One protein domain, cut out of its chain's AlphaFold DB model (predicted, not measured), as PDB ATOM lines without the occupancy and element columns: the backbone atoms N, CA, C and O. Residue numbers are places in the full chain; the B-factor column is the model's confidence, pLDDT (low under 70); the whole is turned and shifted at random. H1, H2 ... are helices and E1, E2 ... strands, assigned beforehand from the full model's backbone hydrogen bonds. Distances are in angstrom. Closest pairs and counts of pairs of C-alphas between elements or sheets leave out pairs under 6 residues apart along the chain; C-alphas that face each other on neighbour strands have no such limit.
ATOM      1  N   LYS A 377     -38.867  41.700  -9.196       83.25
ATOM      2  CA  LYS A 377     -37.559  41.276  -9.756       83.25
ATOM      3  C   LYS A 377     -37.183  42.017 -11.039       83.25
ATOM      4  O   LYS A 377     -36.202  42.752 -11.054       83.25
ATOM      5  N   SER A 378     -38.002  41.873 -12.076       82.12
ATOM      6  CA  SER A 378     -37.722  42.435 -13.398       82.12
ATOM      7  C   SER A 378     -37.710  43.970 -13.388       82.12
ATOM      8  O   SER A 378     -36.946  44.570 -14.132       82.12
ATOM      9  N   LYS A 379     -38.464  44.615 -12.481       83.44
ATOM     10  CA  LYS A 379     -38.467  46.078 -12.313       83.44
ATOM     11  C   LYS A 379     -37.131  46.609 -11.789       83.44
ATOM     12  O   LYS A 379     -36.706  47.673 -12.208       83.44
ATOM     13  N   GLU A 380     -36.461  45.895 -10.890       84.56
ATOM     14  CA  GLU A 380     -35.144  46.322 -10.391       84.56
ATOM     15  C   GLU A 380     -34.047  46.168 -11.458       84.56
ATOM     16  O   GLU A 380     -33.061  46.903 -11.447       84.56
ATOM     17  N   LEU A 381     -34.231  45.260 -12.426       85.69
ATOM     18  CA  LEU A 381     -33.287  45.083 -13.533       85.69
ATOM     19  C   LEU A 381     -33.298  46.260 -14.523       85.69
ATOM     20  O   LEU A 381     -32.290  46.493 -15.187       85.69
ATOM     21  N   THR A 382     -34.394  47.027 -14.615       85.81
ATOM     22  CA  THR A 382     -34.533  48.100 -15.619       85.81
ATOM     23  C   THR A 382     -33.653  49.321 -15.374       85.81
ATOM     24  O   THR A 382     -33.407  50.101 -16.298       85.81
ATOM     25  N   ALA A 383     -33.181  49.485 -14.136       85.06
ATOM     26  CA  ALA A 383     -32.311  50.577 -13.711       85.06
ATOM     27  C   ALA A 383     -30.810  50.238 -13.821       85.06
ATOM     28  O   ALA A 383     -29.969  51.101 -13.561       85.06
ATOM     29  N   LEU A 384     -30.465  48.995 -14.173       87.12
ATOM     30  CA  LEU A 384     -29.077  48.566 -14.327       87.12
ATOM     31  C   LEU A 384     -28.464  49.123 -15.614       87.12
ATOM     32  O   LEU A 384     -29.166  49.412 -16.581       87.12
ATOM     33  N   ASN A 385     -27.138  49.254 -15.624       86.75
ATOM     34  CA  ASN A 385     -26.362  49.725 -16.768       86.75
ATOM     35  C   ASN A 385     -25.192  48.777 -17.032       86.75
ATOM     36  O   ASN A 385     -24.643  48.205 -16.092       86.75
ATOM     37  N   ASP A 386     -24.790  48.670 -18.298       89.12
ATOM     38  CA  ASP A 386     -23.663  47.855 -18.760       89.12
ATOM     39  C   ASP A 386     -23.801  46.344 -18.472       89.12
ATOM     40  O   ASP A 386     -22.822  45.639 -18.236       89.12
ATOM     41  N   VAL A 387     -25.032  45.817 -18.523       91.00
ATOM     42  CA  VAL A 387     -25.327  44.398 -18.249       91.00
ATOM     43  C   VAL A 387     -25.916  43.669 -19.458       91.00
ATOM     44  O   VAL A 387     -26.528  44.276 -20.342       91.00
ATOM     45  N   LEU A 388     -25.758  42.341 -19.495       92.69
ATOM     46  CA  LEU A 388     -26.549  41.465 -20.362       92.69
ATOM     47  C   LEU A 388     -27.674  40.826 -19.545       92.69
ATOM     48  O   LEU A 388     -27.399  40.129 -18.574       92.69
ATOM     49  N   ILE A 389     -28.924  41.020 -19.964       93.19
ATOM     50  CA  ILE A 389     -30.103  40.402 -19.352       93.19
ATOM     51  C   ILE A 389     -30.688  39.386 -20.334       93.19
ATOM     52  O   ILE A 389     -31.014  39.708 -21.480       93.19
ATOM     53  N   ALA A 390     -30.796  38.140 -19.891       93.31
ATOM     54  CA  ALA A 390     -31.359  37.036 -20.643       93.31
ATOM     55  C   ALA A 390     -32.737  36.684 -20.072       93.31
ATOM     56  O   ALA A 390     -32.848  36.361 -18.896       93.31
ATOM     57  N   CYS A 391     -33.769  36.733 -20.913       92.12
ATOM     58  CA  CYS A 391     -35.149  36.402 -20.555       92.12
ATOM     59  C   CYS A 391     -35.560  35.036 -21.139       92.12
ATOM     60  O   CYS A 391     -34.981  34.590 -22.139       92.12
ATOM     61  N   PRO A 392     -36.606  34.379 -20.611       88.69
ATOM     62  CA  PRO A 392     -36.994  33.053 -21.083       88.69
ATOM     63  C   PRO A 392     -37.663  33.077 -22.468       88.69
ATOM     64  O   PRO A 392     -37.520  32.125 -23.232       88.69
ATOM     65  N   THR A 393     -38.355  34.162 -22.843       88.06
ATOM     66  CA  THR A 393     -39.048  34.288 -24.142       88.06
ATOM     67  C   THR A 393     -38.786  35.636 -24.819       88.06
ATOM     68  O   THR A 393     -38.407  36.609 -24.165       88.06
ATOM     69  N   ASN A 394     -39.012  35.718 -26.140       86.88
ATOM     70  CA  ASN A 394     -38.937  36.990 -26.870       86.88
ATOM     71  C   ASN A 394     -39.972  38.002 -26.369       86.88
ATOM     72  O   ASN A 394     -39.614  39.159 -26.195       86.88
ATOM     73  N   ALA A 395     -41.195  37.559 -26.062       87.38
ATOM     74  CA  ALA A 395     -42.253  38.428 -25.550       87.38
ATOM     75  C   ALA A 395     -41.853  39.114 -24.232       87.38
ATOM     76  O   ALA A 395     -41.985  40.327 -24.116       87.38
ATOM     77  N   LEU A 396     -41.290  38.361 -23.279       88.69
ATOM     78  CA  LEU A 396     -40.824  38.920 -22.003       88.69
ATOM     79  C   LEU A 396     -39.604  39.832 -22.180       88.69
ATOM     80  O   LEU A 396     -39.500  40.865 -21.529       88.69
ATOM     81  N   LYS A 397     -38.699  39.483 -23.099       91.56
ATOM     82  CA  LYS A 397     -37.561  40.336 -23.469       91.56
ATOM     83  C   LYS A 397     -38.031  41.665 -24.076       91.56
ATOM     84  O   LYS A 397     -37.472  42.708 -23.751       91.56
ATOM     85  N   ASP A 398     -39.032  41.638 -24.954       88.56
ATOM     86  CA  ASP A 398     -39.577  42.840 -25.593       88.56
ATOM     87  C   ASP A 398     -40.363  43.702 -24.585       88.56
ATOM     88  O   ASP A 398     -40.212  44.923 -24.583       88.56
ATOM     89  N   GLU A 399     -41.119  43.078 -23.672       89.19
ATOM     90  CA  GLU A 399     -41.772  43.762 -22.547       89.19
ATOM     91  C   GLU A 399     -40.748  44.461 -21.646       89.19
ATOM     92  O   GLU A 399     -40.871  45.658 -21.381       89.19
ATOM     93  N   LEU A 400     -39.705  43.742 -21.222       89.12
ATOM     94  CA  LEU A 400     -38.656  44.303 -20.377       89.12
ATOM     95  C   LEU A 400     -37.919  45.435 -21.098       89.12
ATOM     96  O   LEU A 400     -37.666  46.479 -20.503       89.12
ATOM     97  N   SER A 401     -37.638  45.272 -22.394       89.00
ATOM     98  CA  SER A 401     -36.994  46.304 -23.208       89.00
ATOM     99  C   SER A 401     -37.785  47.605 -23.261       89.00
ATOM    100  O   SER A 401     -37.168  48.664 -23.322       89.00
ATOM    101  N   ALA A 402     -39.118  47.546 -23.263       88.31
ATOM    102  CA  ALA A 402     -39.959  48.741 -23.254       88.31
ATOM    103  C   ALA A 402     -39.929  49.476 -21.902       88.31
ATOM    104  O   ALA A 402     -40.262  50.658 -21.839       88.31
ATOM    105  N   GLN A 403     -39.531  48.786 -20.830       89.00
ATOM    106  CA  GLN A 403     -39.463  49.314 -19.465       89.00
ATOM    107  C   GLN A 403     -38.046  49.751 -19.051       89.00
ATOM    108  O   GLN A 403     -37.881  50.331 -17.976       89.00
ATOM    109  N   MET A 404     -37.025  49.474 -19.871       88.38
ATOM    110  CA  MET A 404     -35.639  49.872 -19.608       88.38
ATOM    111  C   MET A 404     -35.492  51.395 -19.598       88.38
ATOM    112  O   MET A 404     -35.961  52.081 -20.503       88.38
ATOM    113  N   ILE A 405     -34.791  51.922 -18.591       85.31
ATOM    114  CA  ILE A 405     -34.550  53.368 -18.455       85.31
ATOM    115  C   ILE A 405     -33.303  53.798 -19.253       85.31
ATOM    116  O   ILE A 405     -33.252  54.912 -19.768       85.31
ATOM    117  N   GLY A 406     -32.295  52.923 -19.355       79.19
ATOM    118  CA  GLY A 406     -31.023  53.189 -20.042       79.19
ATOM    119  C   GLY A 406     -30.985  52.757 -21.513       79.19
ATOM    120  O   GLY A 406     -31.828  51.982 -21.978       79.19
ATOM    121  N   GLU A 407     -29.958  53.215 -22.240       85.19
ATOM    122  CA  GLU A 407     -29.696  52.801 -23.626       85.19
ATOM    123  C   GLU A 407     -29.588  51.276 -23.715       85.19
ATOM    124  O   GLU A 407     -28.768  50.642 -23.045       85.19
ATOM    125  N   THR A 408     -30.464  50.683 -24.525       87.38
ATOM    126  CA  THR A 408     -30.661  49.239 -24.573       87.38
ATOM    127  C   THR A 408     -30.698  48.753 -26.010       87.38
ATOM    128  O   THR A 408     -31.472  49.232 -26.837       87.38
ATOM    129  N   SER A 409     -29.892  47.736 -26.289       87.25
ATOM    130  CA  SER A 409     -29.918  46.990 -27.536       87.25
ATOM    131  C   SER A 409     -30.554  45.619 -27.321       87.25
ATOM    132  O   SER A 409     -30.181  44.879 -26.411       87.25
ATOM    133  N   THR A 410     -31.483  45.236 -28.195       87.69
ATOM    134  CA  THR A 410     -32.185  43.951 -28.096       87.69
ATOM    135  C   THR A 410     -31.825  42.997 -29.225       87.69
ATOM    136  O   THR A 410     -31.660  43.369 -30.392       87.69
ATOM    137  N   SER A 411     -31.714  41.715 -28.883       86.50
ATOM    138  CA  SER A 411     -31.619  40.656 -29.882       86.50
ATOM    139  C   SER A 411     -32.987  40.459 -30.555       86.50
ATOM    140  O   SER A 411     -34.014  40.422 -29.876       86.50
ATOM    141  N   MET A 412     -33.030  40.325 -31.883       84.38
ATOM    142  CA  MET A 412     -34.307  40.228 -32.607       84.38
ATOM    143  C   MET A 412     -34.808  38.796 -32.707       84.38
ATOM    144  O   MET A 412     -34.006  37.880 -32.870       84.38
ATOM    145  N   GLU A 413     -36.119  38.590 -32.665       84.81
ATOM    146  CA  GLU A 413     -36.717  37.291 -32.982       84.81
ATOM    147  C   GLU A 413     -36.412  36.864 -34.431       84.81
ATOM    148  O   GLU A 413     -35.956  37.666 -35.253       84.81
ATOM    149  N   LEU A 414     -36.604  35.574 -34.731       82.81
ATOM    150  CA  LEU A 414     -36.461  35.055 -36.083       82.81
ATOM    151  C   LEU A 414     -37.385  35.843 -37.038       82.81
ATOM    152  O   LEU A 414     -38.591  35.898 -36.800       82.81
ATOM    153  N   PRO A 415     -36.843  36.455 -38.105       83.81
ATOM    154  CA  PRO A 415     -37.634  37.243 -39.038       83.81
ATOM    155  C   PRO A 415     -38.669  36.393 -39.777       83.81
ATOM    156  O   PRO A 415     -38.366  35.277 -40.199       83.81
ATOM    157  N   GLN A 416     -39.857  36.959 -40.003       85.50
ATOM    158  CA  GLN A 416     -40.820  36.447 -40.976       85.50
ATOM    159  C   GLN A 416     -40.677  37.225 -42.285       85.50
ATOM    160  O   GLN A 416     -40.964  38.419 -42.348       85.50
ATOM    161  N   PHE A 417     -40.207  36.541 -43.320       86.69
ATOM    162  CA  PHE A 417     -40.070  37.065 -44.674       86.69
ATOM    163  C   PHE A 417     -41.401  37.006 -45.425       86.69
ATOM    164  O   PHE A 417     -42.277  36.209 -45.089       86.69
ATOM    165  N   GLN A 418     -41.559  37.804 -46.479       83.88
ATOM    166  CA  GLN A 418     -42.762  37.733 -47.318       83.88
ATOM    167  C   GLN A 418     -42.872  36.385 -48.041       83.88
ATOM    168  O   GLN A 418     -43.964  35.862 -48.266       83.88
ATOM    169  N   ASN A 419     -41.730  35.787 -48.381       82.50
ATOM    170  CA  ASN A 419     -41.694  34.477 -49.005       82.50
ATOM    171  C   ASN A 419     -41.922  33.357 -47.973       82.50
ATOM    172  O   ASN A 419     -41.020  32.975 -47.221       82.50
ATOM    173  N   HIS A 420     -43.120  32.770 -48.003       82.81
ATOM    174  CA  HIS A 420     -43.507  31.671 -47.117       82.81
ATOM    175  C   HIS A 420     -42.580  30.447 -47.223       82.81
ATOM    176  O   HIS A 420     -42.275  29.816 -46.213       82.81
ATOM    177  N   SER A 421     -42.078  30.128 -48.422       83.56
ATOM    178  CA  SER A 421     -41.169  28.991 -48.616       83.56
ATOM    179  C   SER A 421     -39.836  29.193 -47.893       83.56
ATOM    180  O   SER A 421     -39.276  28.225 -47.384       83.56
ATOM    181  N   LEU A 422     -39.334  30.432 -47.817       83.56
ATOM    182  CA  LEU A 422     -38.102  30.750 -47.083       83.56
ATOM    183  C   LEU A 422     -38.306  30.652 -45.572       83.56
ATOM    184  O   LEU A 422     -37.437  30.138 -44.869       83.56
ATOM    185  N   ASN A 423     -39.462  31.101 -45.077       86.81
ATOM    186  CA  ASN A 423     -39.814  30.955 -43.664       86.81
ATOM    187  C   ASN A 423     -39.891  29.485 -43.260       86.81
ATOM    188  O   ASN A 423     -39.377  29.104 -42.210       86.81
ATOM    189  N   GLU A 424     -40.500  28.648 -44.100       85.50
ATOM    190  CA  GLU A 424     -40.616  27.216 -43.840       85.50
ATOM    191  C   GLU A 424     -39.250  26.512 -43.890       85.50
ATOM    192  O   GLU A 424     -38.957  25.671 -43.039       85.50
ATOM    193  N   GLU A 425     -38.382  26.888 -44.836       85.44
ATOM    194  CA  GLU A 425     -37.006  26.384 -44.918       85.44
ATOM    195  C   GLU A 425     -36.192  26.757 -43.671       85.44
ATOM    196  O   GLU A 425     -35.534  25.900 -43.074       85.44
ATOM    197  N   LEU A 426     -36.248  28.024 -43.249       86.00
ATOM    198  CA  LEU A 426     -35.545  28.493 -42.058       86.00
ATOM    199  C   LEU A 426     -36.076  27.820 -40.800       86.00
ATOM    200  O   LEU A 426     -35.279  27.335 -40.000       86.00
ATOM    201  N   ARG A 427     -37.399  27.723 -40.647       84.25
ATOM    202  CA  ARG A 427     -38.017  27.031 -39.517       84.25
ATOM    203  C   ARG A 427     -37.544  25.580 -39.430       84.25
ATOM    204  O   ARG A 427     -37.056  25.181 -38.381       84.25
ATOM    205  N   LYS A 428     -37.565  24.832 -40.541       82.31
ATOM    206  CA  LYS A 428     -37.052  23.450 -40.588       82.31
ATOM    207  C   LYS A 428     -35.586  23.362 -40.162       82.31
ATOM    208  O   LYS A 428     -35.221  22.453 -39.423       82.31
ATOM    209  N   LYS A 429     -34.739  24.298 -40.600       82.94
ATOM    210  CA  LYS A 429     -33.319  24.340 -40.208       82.94
ATOM    211  C   LYS A 429     -33.140  24.594 -38.711       82.94
ATOM    212  O   LYS A 429     -32.366  23.884 -38.076       82.94
ATOM    213  N   TYR A 430     -33.871  25.551 -38.142       79.56
ATOM    214  CA  TYR A 430     -33.839  25.833 -36.704       79.56
ATOM    215  C   TYR A 430     -34.402  24.672 -35.868       79.56
ATOM    216  O   TYR A 430     -33.768  24.283 -34.890       79.56
ATOM    217  N   ASP A 431     -35.514  24.060 -36.286       76.75
ATOM    218  CA  ASP A 431     -36.138  22.919 -35.598       76.75
ATOM    219  C   ASP A 431     -35.195  21.702 -35.512       76.75
ATOM    220  O   ASP A 431     -35.187  20.990 -34.504       76.75
ATOM    221  N   ARG A 432     -34.361  21.508 -36.544       72.38
ATOM    222  CA  ARG A 432     -33.347  20.441 -36.647       72.38
ATOM    223  C   ARG A 432     -31.996  20.804 -36.015       72.38
ATOM    224  O   ARG A 432     -31.087  19.977 -36.023       72.38
ATOM    225  N   GLY A 433     -31.830  22.031 -35.516       70.69
ATOM    226  CA  GLY A 433     -30.568  22.524 -34.952       70.69
ATOM    227  C   GLY A 433     -29.474  22.868 -35.978       70.69
ATOM    228  O   GLY A 433     -28.318  23.054 -35.598       70.69
ATOM    229  N   ASP A 434     -29.801  22.990 -37.272       76.88
ATOM    230  CA  ASP A 434     -28.872  23.427 -38.329       76.88
ATOM    231  C   ASP A 434     -28.717  24.962 -38.355       76.88
ATOM    232  O   ASP A 434     -29.135  25.674 -39.277       76.88
ATOM    233  N   PHE A 435     -28.087  25.502 -37.313       80.12
ATOM    234  CA  PHE A 435     -27.867  26.945 -37.184       80.12
ATOM    235  C   PHE A 435     -26.889  27.499 -38.235       80.12
ATOM    236  O   PHE A 435     -26.988  28.667 -38.631       80.12
ATOM    237  N   GLN A 436     -25.939  26.682 -38.703       78.69
ATOM    238  CA  GLN A 436     -24.960  27.092 -39.712       78.69
ATOM    239  C   GLN A 436     -25.618  27.234 -41.085       78.69
ATOM    240  O   GLN A 436     -25.463  28.280 -41.722       78.69
ATOM    241  N   GLY A 437     -26.405  26.241 -41.505       82.31
ATOM    242  CA  GLY A 437     -27.174  26.293 -42.743       82.31
ATOM    243  C   GLY A 437     -28.211  27.413 -42.733       82.31
ATOM    244  O   GLY A 437     -28.338  28.130 -43.729       82.31
ATOM    245  N   ALA A 438     -28.881  27.654 -41.600       85.12
ATOM    246  CA  ALA A 438     -29.781  28.800 -41.447       85.12
ATOM    247  C   ALA A 438     -29.039  30.139 -41.613       85.12
ATOM    248  O   ALA A 438     -29.506  31.040 -42.311       85.12
ATOM    249  N   THR A 439     -27.838  30.260 -41.037       84.94
ATOM    250  CA  THR A 439     -27.003  31.463 -41.173       84.94
ATOM    251  C   THR A 439     -26.551  31.692 -42.618       84.94
ATOM    252  O   THR A 439     -26.500  32.839 -43.065       84.94
ATOM    253  N   ILE A 440     -26.224  30.629 -43.363       87.00
ATOM    254  CA  ILE A 440     -25.872  30.720 -44.789       87.00
ATOM    255  C   ILE A 440     -27.068  31.232 -45.597       87.00
ATOM    256  O   ILE A 440     -26.903  32.193 -46.345       87.00
ATOM    257  N   THR A 441     -28.265  30.671 -45.386       86.31
ATOM    258  CA  THR A 441     -29.500  31.137 -46.041       86.31
ATOM    259  C   THR A 441     -29.768  32.612 -45.745       86.31
ATOM    260  O   THR A 441     -29.997  33.394 -46.661       86.31
ATOM    261  N   LEU A 442     -29.650  33.038 -44.484       88.06
ATOM    262  CA  LEU A 442     -29.838  34.441 -44.104       88.06
ATOM    263  C   LEU A 442     -28.812  35.381 -44.755       88.06
ATOM    264  O   LEU A 442     -29.152  36.506 -45.115       88.06
ATOM    265  N   ARG A 443     -27.555  34.943 -44.921       88.06
ATOM    266  CA  ARG A 443     -26.528  35.722 -45.639       88.06
ATOM    267  C   ARG A 443     -26.807  35.801 -47.134       88.06
ATOM    268  O   ARG A 443     -26.557  36.851 -47.718       88.06
ATOM    269  N   ASP A 444     -27.314  34.725 -47.736       88.12
ATOM    270  CA  ASP A 444     -27.729  34.716 -49.139       88.12
ATOM    271  C   ASP A 444     -28.844  35.745 -49.370       88.12
ATOM    272  O   ASP A 444     -28.657  36.656 -50.181       88.12
ATOM    273  N   ILE A 445     -29.903  35.696 -48.546       87.00
ATOM    274  CA  ILE A 445     -31.007  36.672 -48.548       87.00
ATOM    275  C   ILE A 445     -30.467  38.096 -48.372       87.00
ATOM    276  O   ILE A 445     -30.750  38.973 -49.179       87.00
ATOM    277  N   ALA A 446     -29.612  38.333 -47.373       87.56
ATOM    278  CA  ALA A 446     -29.046  39.658 -47.111       87.56
ATOM    279  C   ALA A 446     -28.163  40.199 -48.254       87.56
ATOM    280  O   ALA A 446     -28.049  41.414 -48.418       87.56
ATOM    281  N   SER A 447     -27.496  39.321 -49.011       84.88
ATOM    282  CA  SER A 447     -26.573  39.707 -50.084       84.88
ATOM    283  C   SER A 447     -27.252  39.964 -51.431       84.88
ATOM    284  O   SER A 447     -26.675  40.662 -52.257       84.88
ATOM    285  N   ASN A 448     -28.449  39.401 -51.642       83.81
ATOM    286  CA  ASN A 448     -29.269  39.521 -52.851       83.81
ATOM    287  C   ASN A 448     -28.495  39.423 -54.182       83.81
ATOM    288  O   ASN A 448     -28.788  40.137 -55.134       83.81
ATOM    289  N   LYS A 449     -27.499  38.531 -54.279       73.31
ATOM    290  CA  LYS A 449     -26.544  38.465 -55.409       73.31
ATOM    291  C   LYS A 449     -27.160  38.172 -56.797       73.31
ATOM    292  O   LYS A 449     -26.410  38.065 -57.763       73.31
ATOM    293  N   LYS A 450     -28.483  37.989 -56.900       71.88
ATOM    294  CA  LYS A 450     -29.227  37.659 -58.133       71.88
ATOM    295  C   LYS A 450     -30.609  38.335 -58.230       71.88
ATOM    296  O   LYS A 450     -31.451  37.823 -58.958       71.88
ATOM    297  N   ASP A 451     -30.883  39.378 -57.441       76.94
ATOM    298  CA  ASP A 451     -32.222  40.005 -57.333       76.94
ATOM    299  C   ASP A 451     -33.368  39.001 -57.106       76.94
ATOM    300  O   ASP A 451     -34.497  39.158 -57.564       76.94
ATOM    301  N   LYS A 452     -33.054  37.925 -56.381       77.81
ATOM    302  CA  LYS A 452     -33.953  36.793 -56.142       77.81
ATOM    303  C   LYS A 452     -34.948  37.077 -55.013       77.81
ATOM    304  O   LYS A 452     -35.977  36.407 -54.924       77.81
ATOM    305  N   TYR A 453     -34.626  38.018 -54.128       82.25
ATOM    306  CA  TYR A 453     -35.362  38.269 -52.894       82.25
ATOM    307  C   TYR A 453     -35.907  39.697 -52.858       82.25
ATOM    308  O   TYR A 453     -35.306  40.624 -53.401       82.25
ATOM    309  N   HIS A 454     -37.052  39.875 -52.196       83.25
ATOM    310  CA  HIS A 454     -37.666  41.188 -52.040       83.25
ATOM    311  C   HIS A 454     -36.772  42.107 -51.191       83.25
ATOM    312  O   HIS A 454     -36.147  41.664 -50.226       83.25
ATOM    313  N   ILE A 455     -36.718  43.402 -51.518       84.06
ATOM    314  CA  ILE A 455     -35.821  44.368 -50.855       84.06
ATOM    315  C   ILE A 455     -36.080  44.424 -49.340       84.06
ATOM    316  O   ILE A 455     -35.128  44.428 -48.558       84.06
ATOM    317  N   SER A 456     -37.348  44.365 -48.916       84.00
ATOM    318  CA  SER A 456     -37.707  44.335 -47.490       84.00
ATOM    319  C   SER A 456     -37.151  43.107 -46.764       84.00
ATOM    320  O   SER A 456     -36.692  43.222 -45.629       84.00
ATOM    321  N   ASP A 457     -37.149  41.939 -47.413       85.75
ATOM    322  CA  ASP A 457     -36.625  40.697 -46.837       85.75
ATOM    323  C   ASP A 457     -35.097  40.779 -46.700       85.75
ATOM    324  O   ASP A 457     -34.527  40.381 -45.682       85.75
ATOM    325  N   CYS A 458     -34.427  41.384 -47.683       85.56
ATOM    326  CA  CYS A 458     -32.991  41.650 -47.640       85.56
ATOM    327  C   CYS A 458     -32.617  42.574 -46.469       85.56
ATOM    328  O   CYS A 458     -31.645  42.314 -45.754       85.56
ATOM    329  N   GLU A 459     -33.376  43.651 -46.250       86.00
ATOM    330  CA  GLU A 459     -33.165  44.582 -45.133       86.00
ATOM    331  C   GLU A 459     -33.412  43.921 -43.775       86.00
ATOM    332  O   GLU A 459     -32.587  44.041 -42.862       86.00
ATOM    333  N   LEU A 460     -34.499  43.156 -43.659       87.00
ATOM    334  CA  LEU A 460     -34.847  42.403 -42.458       87.00
ATOM    335  C   LEU A 460     -33.752  41.378 -42.109       87.00
ATOM    336  O   LEU A 460     -33.307  41.304 -40.960       87.00
ATOM    337  N   ALA A 461     -33.235  40.653 -43.108       86.94
ATOM    338  CA  ALA A 461     -32.137  39.701 -42.943       86.94
ATOM    339  C   ALA A 461     -30.828  40.389 -42.519       86.94
ATOM    340  O   ALA A 461     -30.143  39.910 -41.610       86.94
ATOM    341  N   LYS A 462     -30.486  41.544 -43.115       87.62
ATOM    342  CA  LYS A 462     -29.325  42.357 -42.699       87.62
ATOM    343  C   LYS A 462     -29.452  42.798 -41.242       87.62
ATOM    344  O   LYS A 462     -28.493  42.662 -40.476       87.62
ATOM    345  N   LYS A 463     -30.633  43.283 -40.841       87.56
ATOM    346  CA  LYS A 463     -30.915  43.698 -39.461       87.56
ATOM    347  C   LYS A 463     -30.771  42.511 -38.502       87.56
ATOM    348  O   LYS A 463     -30.104  42.636 -37.475       87.56
ATOM    349  N   TYR A 464     -31.306  41.340 -38.860       87.88
ATOM    350  CA  TYR A 464     -31.214  40.122 -38.043       87.88
ATOM    351  C   TYR A 464     -29.770  39.648 -37.868       87.88
ATOM    352  O   TYR A 464     -29.321  39.427 -36.742       87.88
ATOM    353  N   LEU A 465     -28.993  39.592 -38.952       85.75
ATOM    354  CA  LEU A 465     -27.574  39.238 -38.896       85.75
ATOM    355  C   LEU A 465     -26.748  40.224 -38.060       85.75
ATOM    356  O   LEU A 465     -25.803  39.801 -37.391       85.75
ATOM    357  N   LYS A 466     -27.094  41.520 -38.072       85.44
ATOM    358  CA  LYS A 466     -26.496  42.514 -37.170       85.44
ATOM    359  C   LYS A 466     -26.851  42.206 -35.712       85.44
ATOM    360  O   LYS A 466     -25.953  42.191 -34.876       85.44
ATOM    361  N   SER A 467     -28.109  41.868 -35.425       84.50
ATOM    362  CA  SER A 467     -28.554  41.501 -34.071       84.50
ATOM    363  C   SER A 467     -27.876  40.232 -33.528       84.50
ATOM    364  O   SER A 467     -27.540  40.175 -32.352       84.50
ATOM    365  N   ASN A 468     -27.538  39.258 -34.382       82.06
ATOM    366  CA  ASN A 468     -26.799  38.056 -33.964       82.06
ATOM    367  C   ASN A 468     -25.359  38.352 -33.514       82.06
ATOM    368  O   ASN A 468     -24.747  37.548 -32.813       82.06
ATOM    369  N   LYS A 469     -24.797  39.494 -33.924       84.06
ATOM    370  CA  LYS A 469     -23.477  39.955 -33.477       84.06
ATOM    371  C   LYS A 469     -23.548  40.792 -32.200       84.06
ATOM    372  O   LYS A 469     -22.494  41.119 -31.661       84.06
ATOM    373  N   LEU A 470     -24.749  41.111 -31.711       85.56
ATOM    374  CA  LEU A 470     -24.953  42.023 -30.588       85.56
ATOM    375  C   LEU A 470     -24.259  41.541 -29.312       85.56
ATOM    376  O   LEU A 470     -23.559  42.324 -28.682       85.56
ATOM    377  N   LEU A 471     -24.347  40.244 -28.993       82.94
ATOM    378  CA  LEU A 471     -23.705  39.676 -27.799       82.94
ATOM    379  C   LEU A 471     -22.180  39.863 -27.794       82.94
ATOM    380  O   LEU A 471     -21.574  39.848 -26.735       82.94
ATOM    381  N   ARG A 472     -21.552  40.035 -28.963       83.19
ATOM    382  CA  ARG A 472     -20.101  40.241 -29.098       83.19
ATOM    383  C   ARG A 472     -19.722  41.711 -29.262       83.19
ATOM    384  O   ARG A 472     -18.545  42.012 -29.437       83.19
ATOM    385  N   SER A 473     -20.701  42.613 -29.307       82.38
ATOM    386  CA  SER A 473     -20.440  44.034 -29.511       82.38
ATOM    387  C   SER A 473     -19.859  44.647 -28.238       82.38
ATOM    388  O   SER A 473     -20.323  44.365 -27.138       82.38
ATOM    389  N   ASN A 474     -18.804  45.448 -28.377       79.31
ATOM    390  CA  ASN A 474     -18.167  46.124 -27.248       79.31
ATOM    391  C   ASN A 474     -18.850  47.479 -27.006       79.31
ATOM    392  O   ASN A 474     -18.289  48.530 -27.316       79.31
ATOM    393  N   THR A 475     -20.109  47.437 -26.573       82.06
ATOM    394  CA  THR A 475     -20.944  48.608 -26.262       82.06
ATOM    395  C   THR A 475     -21.078  48.767 -24.751       82.06
ATOM    396  O   THR A 475     -20.891  47.794 -24.022       82.06
ATOM    397  N   LYS A 476     -21.413  49.972 -24.273       83.38
ATOM    398  CA  LYS A 476     -21.787  50.207 -22.862       83.38
ATOM    399  C   LYS A 476     -23.288  50.035 -22.610       83.38
ATOM    400  O   LYS A 476     -23.705  49.884 -21.470       83.38
ATOM    401  N   ASP A 477     -24.078  49.988 -23.676       88.75
ATOM    402  CA  ASP A 477     -25.522  49.779 -23.663       88.75
ATOM    403  C   ASP A 477     -25.883  48.453 -22.989       88.75
ATOM    404  O   ASP A 477     -25.138  47.470 -23.079       88.75
ATOM    405  N   ASN A 478     -27.063  48.389 -22.386       90.19
ATOM    406  CA  ASN A 478     -27.611  47.126 -21.913       90.19
ATOM    407  C   ASN A 478     -27.935  46.210 -23.096       90.19
ATOM    408  O   ASN A 478     -28.412  46.662 -24.140       90.19
ATOM    409  N   ILE A 479     -27.694  44.909 -22.938       92.00
ATOM    410  CA  ILE A 479     -28.002  43.909 -23.963       92.00
ATOM    411  C   ILE A 479     -29.119  43.009 -23.454       92.00
ATOM    412  O   ILE A 479     -28.918  42.250 -22.512       92.00
ATOM    413  N   LEU A 480     -30.280  43.040 -24.109       92.00
ATOM    414  CA  LEU A 480     -31.395  42.143 -23.799       92.00
ATOM    415  C   LEU A 480     -31.490  41.013 -24.829       92.00
ATOM    416  O   LEU A 480     -31.557  41.232 -26.046       92.00
ATOM    417  N   THR A 481     -31.510  39.775 -24.347       92.69
ATOM    418  CA  THR A 481     -31.528  38.567 -25.179       92.69
ATOM    419  C   THR A 481     -32.375  37.462 -24.551       92.69
ATOM    420  O   THR A 481     -32.963  37.644 -23.493       92.69
ATOM    421  N   THR A 482     -32.478  36.313 -25.216       91.38
ATOM    422  CA  THR A 482     -33.118  35.113 -24.664       91.38
ATOM    423  C   THR A 482     -32.111  34.187 -23.971       91.38
ATOM    424  O   THR A 482     -30.917  34.230 -24.292       91.38
ATOM    425  N   HIS A 483     -32.586  33.307 -23.079       91.00
ATOM    426  CA  HIS A 483     -31.784  32.262 -22.419       91.00
ATOM    427  C   HIS A 483     -30.974  31.432 -23.420       91.00
ATOM    428  O   HIS A 483     -29.754  31.328 -23.301       91.00
ATOM    429  N   GLU A 484     -31.632  30.919 -24.461       84.25
ATOM    430  CA  GLU A 484     -31.010  30.101 -25.513       84.25
ATOM    431  C   GLU A 484     -29.810  30.803 -26.171       84.25
ATOM    432  O   GLU A 484     -28.762  30.203 -26.424       84.25
ATOM    433  N   ARG A 485     -29.938  32.107 -26.434       85.00
ATOM    434  CA  ARG A 485     -28.883  32.908 -27.064       85.00
ATOM    435  C   ARG A 485     -27.755  33.259 -26.111       85.00
ATOM    436  O   ARG A 485     -26.601  33.229 -26.526       85.00
ATOM    437  N   ALA A 486     -28.076  33.590 -24.864       89.12
ATOM    438  CA  ALA A 486     -27.069  33.864 -23.845       89.12
ATOM    439  C   ALA A 486     -26.217  32.623 -23.533       89.12
ATOM    440  O   ALA A 486     -25.007  32.745 -23.395       89.12
ATOM    441  N   LEU A 487     -26.825  31.431 -23.494       87.00
ATOM    442  CA  LEU A 487     -26.125  30.172 -23.216       87.00
ATOM    443  C   LEU A 487     -25.256  29.688 -24.386       87.00
ATOM    444  O   LEU A 487     -24.179  29.136 -24.175       87.00
ATOM    445  N   SER A 488     -25.713  29.882 -25.625       79.62
ATOM    446  CA  SER A 488     -24.986  29.456 -26.833       79.62
ATOM    447  C   SER A 488     -23.953  30.479 -27.330       79.62
ATOM    448  O   SER A 488     -23.027  30.133 -28.072       79.62
ATOM    449  N   GLY A 489     -24.106  31.751 -26.954       77.62
ATOM    450  CA  GLY A 489     -23.275  32.868 -27.391       77.62
ATOM    451  C   GLY A 489     -22.146  33.204 -26.415       77.62
ATOM    452  O   GLY A 489     -22.284  33.089 -25.206       77.62
ATOM    453  N   LYS A 490     -21.023  33.708 -26.940       81.19
ATOM    454  CA  LYS A 490     -20.028  34.408 -26.112       81.19
ATOM    455  C   LYS A 490     -20.451  35.866 -25.962       81.19
ATOM    456  O   LYS A 490     -20.538  36.560 -26.979       81.19
ATOM    457  N   SER A 491     -20.706  36.282 -24.726       83.94
ATOM    458  CA  SER A 491     -20.978  37.673 -24.358       83.94
ATOM    459  C   SER A 491     -19.677  38.475 -24.232       83.94
ATOM    460  O   SER A 491     -18.666  37.932 -23.791       83.94
ATOM    461  N   SER A 492     -19.701  39.753 -24.613       84.75
ATOM    462  CA  SER A 492     -18.671  40.752 -24.295       84.75
ATOM    463  C   SER A 492     -18.857  41.374 -22.906       84.75
ATOM    464  O   SER A 492     -17.908  41.942 -22.374       84.75
ATOM    465  N   LYS A 493     -20.060  41.276 -22.325       87.19
ATOM    466  CA  LYS A 493     -20.381  41.805 -20.993       87.19
ATOM    467  C   LYS A 493     -19.820  40.909 -19.896       87.19
ATOM    468  O   LYS A 493     -19.962  39.688 -19.977       87.19
ATOM    469  N   GLU A 494     -19.266  41.527 -18.855       87.81
ATOM    470  CA  GLU A 494     -18.784  40.837 -17.651       87.81
ATOM    471  C   GLU A 494     -19.942  40.343 -16.776       87.81
ATOM    472  O   GLU A 494     -19.876  39.255 -16.205       87.81
ATOM    473  N   ILE A 495     -21.028  41.121 -16.713       89.81
ATOM    474  CA  ILE A 495     -22.210  40.819 -15.908       89.81
ATOM    475  C   ILE A 495     -23.314  40.259 -16.807       89.81
ATOM    476  O   ILE A 495     -23.802  40.929 -17.721       89.81
ATOM    477  N   ILE A 496     -23.718  39.021 -16.516       91.75
ATOM    478  CA  ILE A 496     -24.795  38.312 -17.207       91.75
ATOM    479  C   ILE A 496     -25.858  37.923 -16.183       91.75
ATOM    480  O   ILE A 496     -25.566  37.231 -15.208       91.75
ATOM    481  N   ILE A 497     -27.090  38.353 -16.423       92.06
ATOM    482  CA  ILE A 497     -28.246  38.119 -15.562       92.06
ATOM    483  C   ILE A 497     -29.231  37.234 -16.320       92.06
ATOM    484  O   ILE A 497     -29.612  37.556 -17.442       92.06
ATOM    485  N   PHE A 498     -29.651  36.135 -15.701       91.94
ATOM    486  CA  PHE A 498     -30.735  35.288 -16.197       91.94
ATOM    487  C   PHE A 498     -31.989  35.559 -15.365       91.94
ATOM    488  O   PHE A 498     -31.939  35.474 -14.137       91.94
ATOM    489  N   ASP A 499     -33.080  35.932 -16.031       89.31
ATOM    490  CA  ASP A 499     -34.391  36.085 -15.402       89.31
ATOM    491  C   ASP A 499     -35.135  34.748 -15.480       89.31
ATOM    492  O   ASP A 499     -35.420  34.271 -16.572       89.31
ATOM    493  N   GLU A 500     -35.459  34.145 -14.334       86.56
ATOM    494  CA  GLU A 500     -35.909  32.744 -14.208       86.56
ATOM    495  C   GLU A 500     -34.814  31.691 -14.501       86.56
ATOM    496  O   GLU A 500     -33.656  32.011 -14.768       86.56
ATOM    497  N   ASP A 501     -35.161  30.405 -14.376       86.62
ATOM    498  CA  ASP A 501     -34.230  29.283 -14.546       86.62
ATOM    499  C   ASP A 501     -33.867  29.058 -16.035       86.62
ATOM    500  O   ASP A 501     -34.747  28.754 -16.850       86.62
ATOM    501  N   PRO A 502     -32.584  29.186 -16.436       87.31
ATOM    502  CA  PRO A 502     -32.164  28.972 -17.816       87.31
ATOM    503  C   PRO A 502     -31.818  27.509 -18.137       87.31
ATOM    504  O   PRO A 502     -31.528  27.213 -19.299       87.31
ATOM    505  N   LEU A 503     -31.819  26.589 -17.161       85.06
ATOM    506  CA  LEU A 503     -31.334  25.214 -17.344       85.06
ATOM    507  C   LEU A 503     -32.120  24.440 -18.412       85.06
ATOM    508  O   LEU A 503     -31.516  23.721 -19.212       85.06
ATOM    509  N   ASP A 504     -33.432  24.665 -18.509       75.69
ATOM    510  CA  ASP A 504     -34.290  24.057 -19.538       75.69
ATOM    511  C   ASP A 504     -33.876  24.452 -20.970       75.69
ATOM    512  O   ASP A 504     -34.184  23.755 -21.939       75.69
ATOM    513  N   SER A 505     -33.137  25.556 -21.127       79.69
ATOM    514  CA  SER A 505     -32.660  26.049 -22.423       79.69
ATOM    515  C   SER A 505     -31.304  25.465 -22.847       79.69
ATOM    516  O   SER A 505     -30.878  25.703 -23.976       79.69
ATOM    517  N   ILE A 506     -30.616  24.701 -21.986       74.31
ATOM    518  CA  ILE A 506     -29.279  24.149 -22.285       74.31
ATOM    519  C   ILE A 506     -29.356  23.009 -23.313       74.31
ATOM    520  O   ILE A 506     -28.472  22.882 -24.158       74.31
TER     521      ILE A 506
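AT A GLANCE: This is residues 377 to 506 of the 574 residues of an uncharacterized protein of Algoriphagus faecimaris (UniProt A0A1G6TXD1). The domain has two lobes set end to end: a small parallel sheet of four strands with H2 over one face and the short H6 standing up from the other, and a second lobe of three helices, H3, H4 and H5, each folded back on the one before. Residues 411 to 419 and 469 to 477 run between the lobes, and H1 lies near H2 at the far end of the sheet lobe. The printed part has 130 residues, with six named helices and four named strands in the order H1, E1, H2, E2, H3, H4, H5, E3, H6, E4. The sheet's order is E2, E3, E1, E4, all parallel, and the class is mixed, helices and strands. The whole is compact, with a radius of gyration of the C-alphas of 15.7 A, yet elongated in outline, with spans of 48 by 29 by 23 A.

IN THESE COORDINATES: The sheet's strands are E2, residues 408 to 410, E3, residues 478 to 482 and 13.5 A long, E1, residues 388 to 391 and 10.0 A long, and E4, residues 496 to 498, which ends at C-alpha 498 (-30.735, 35.288, -16.197). H2 is residues 394 to 403, 14.4 A, and H6 is residues 483 to 488. H1, residues 377 to 381, begins at C-alpha 377 (-37.559, 41.276, -9.756). H3 is residues 420 to 431, 16.2 A; H4 is residues 435 to 447, 18.2 A. H5, residues 455 to 468, is 20.2 A long and ends at C-alpha 468 (-26.799, 38.056, -33.964).

HOW THE PARTS SIT: N 480 and O 409 of E3 and E2 are 2.9 A apart, N 389 and O 479 of E1 and E3 2.8 A, and N 390 and O 497 of E1 and E4 2.8 A, each within hydrogen-bond range. H2 lies over E3 at a height over the sheet of 8.1 A and runs along the strands. H6 is on the opposite face, over E1 at a height of 8.9 A, and stands up from the sheet. E1, H2, E2 and E3, H6, E4 are split strand-helix-strand units, parallel strands joined through a helix with another strand between them, both with right-handed crossovers; E2, H3, H4, H5, E3 is a strand-helix-strand unit of neighbour strands. H5 is on the sheet, but only just, with 5 pairs of C-alphas within 10 A; it only grazes it with residues 467 to 468. H4 and H5 form a hairpin and touch at a steep tilt of 45 degrees, opposite ways, with the C-alphas of Ala 446 and Cys 458 closest at 4.5 A. H3 and H4, also a hairpin, touch at a shallow tilt of 29 degrees, opposite ways, with the C-alphas of Leu 426 and Ala 438 closest at 5.8 A. H1 is close to H2 but not clearly touching. In H1 to H6 every O i to N i+4 pair is within hydrogen-bond range.

THE WHOLE: The two C-alphas farthest apart, those of Lys 377 and Lys 450, are 49.2 A apart. The printed part has no cut and no long link. Its mean pLDDT is 85.2, and no printed residue is under 70.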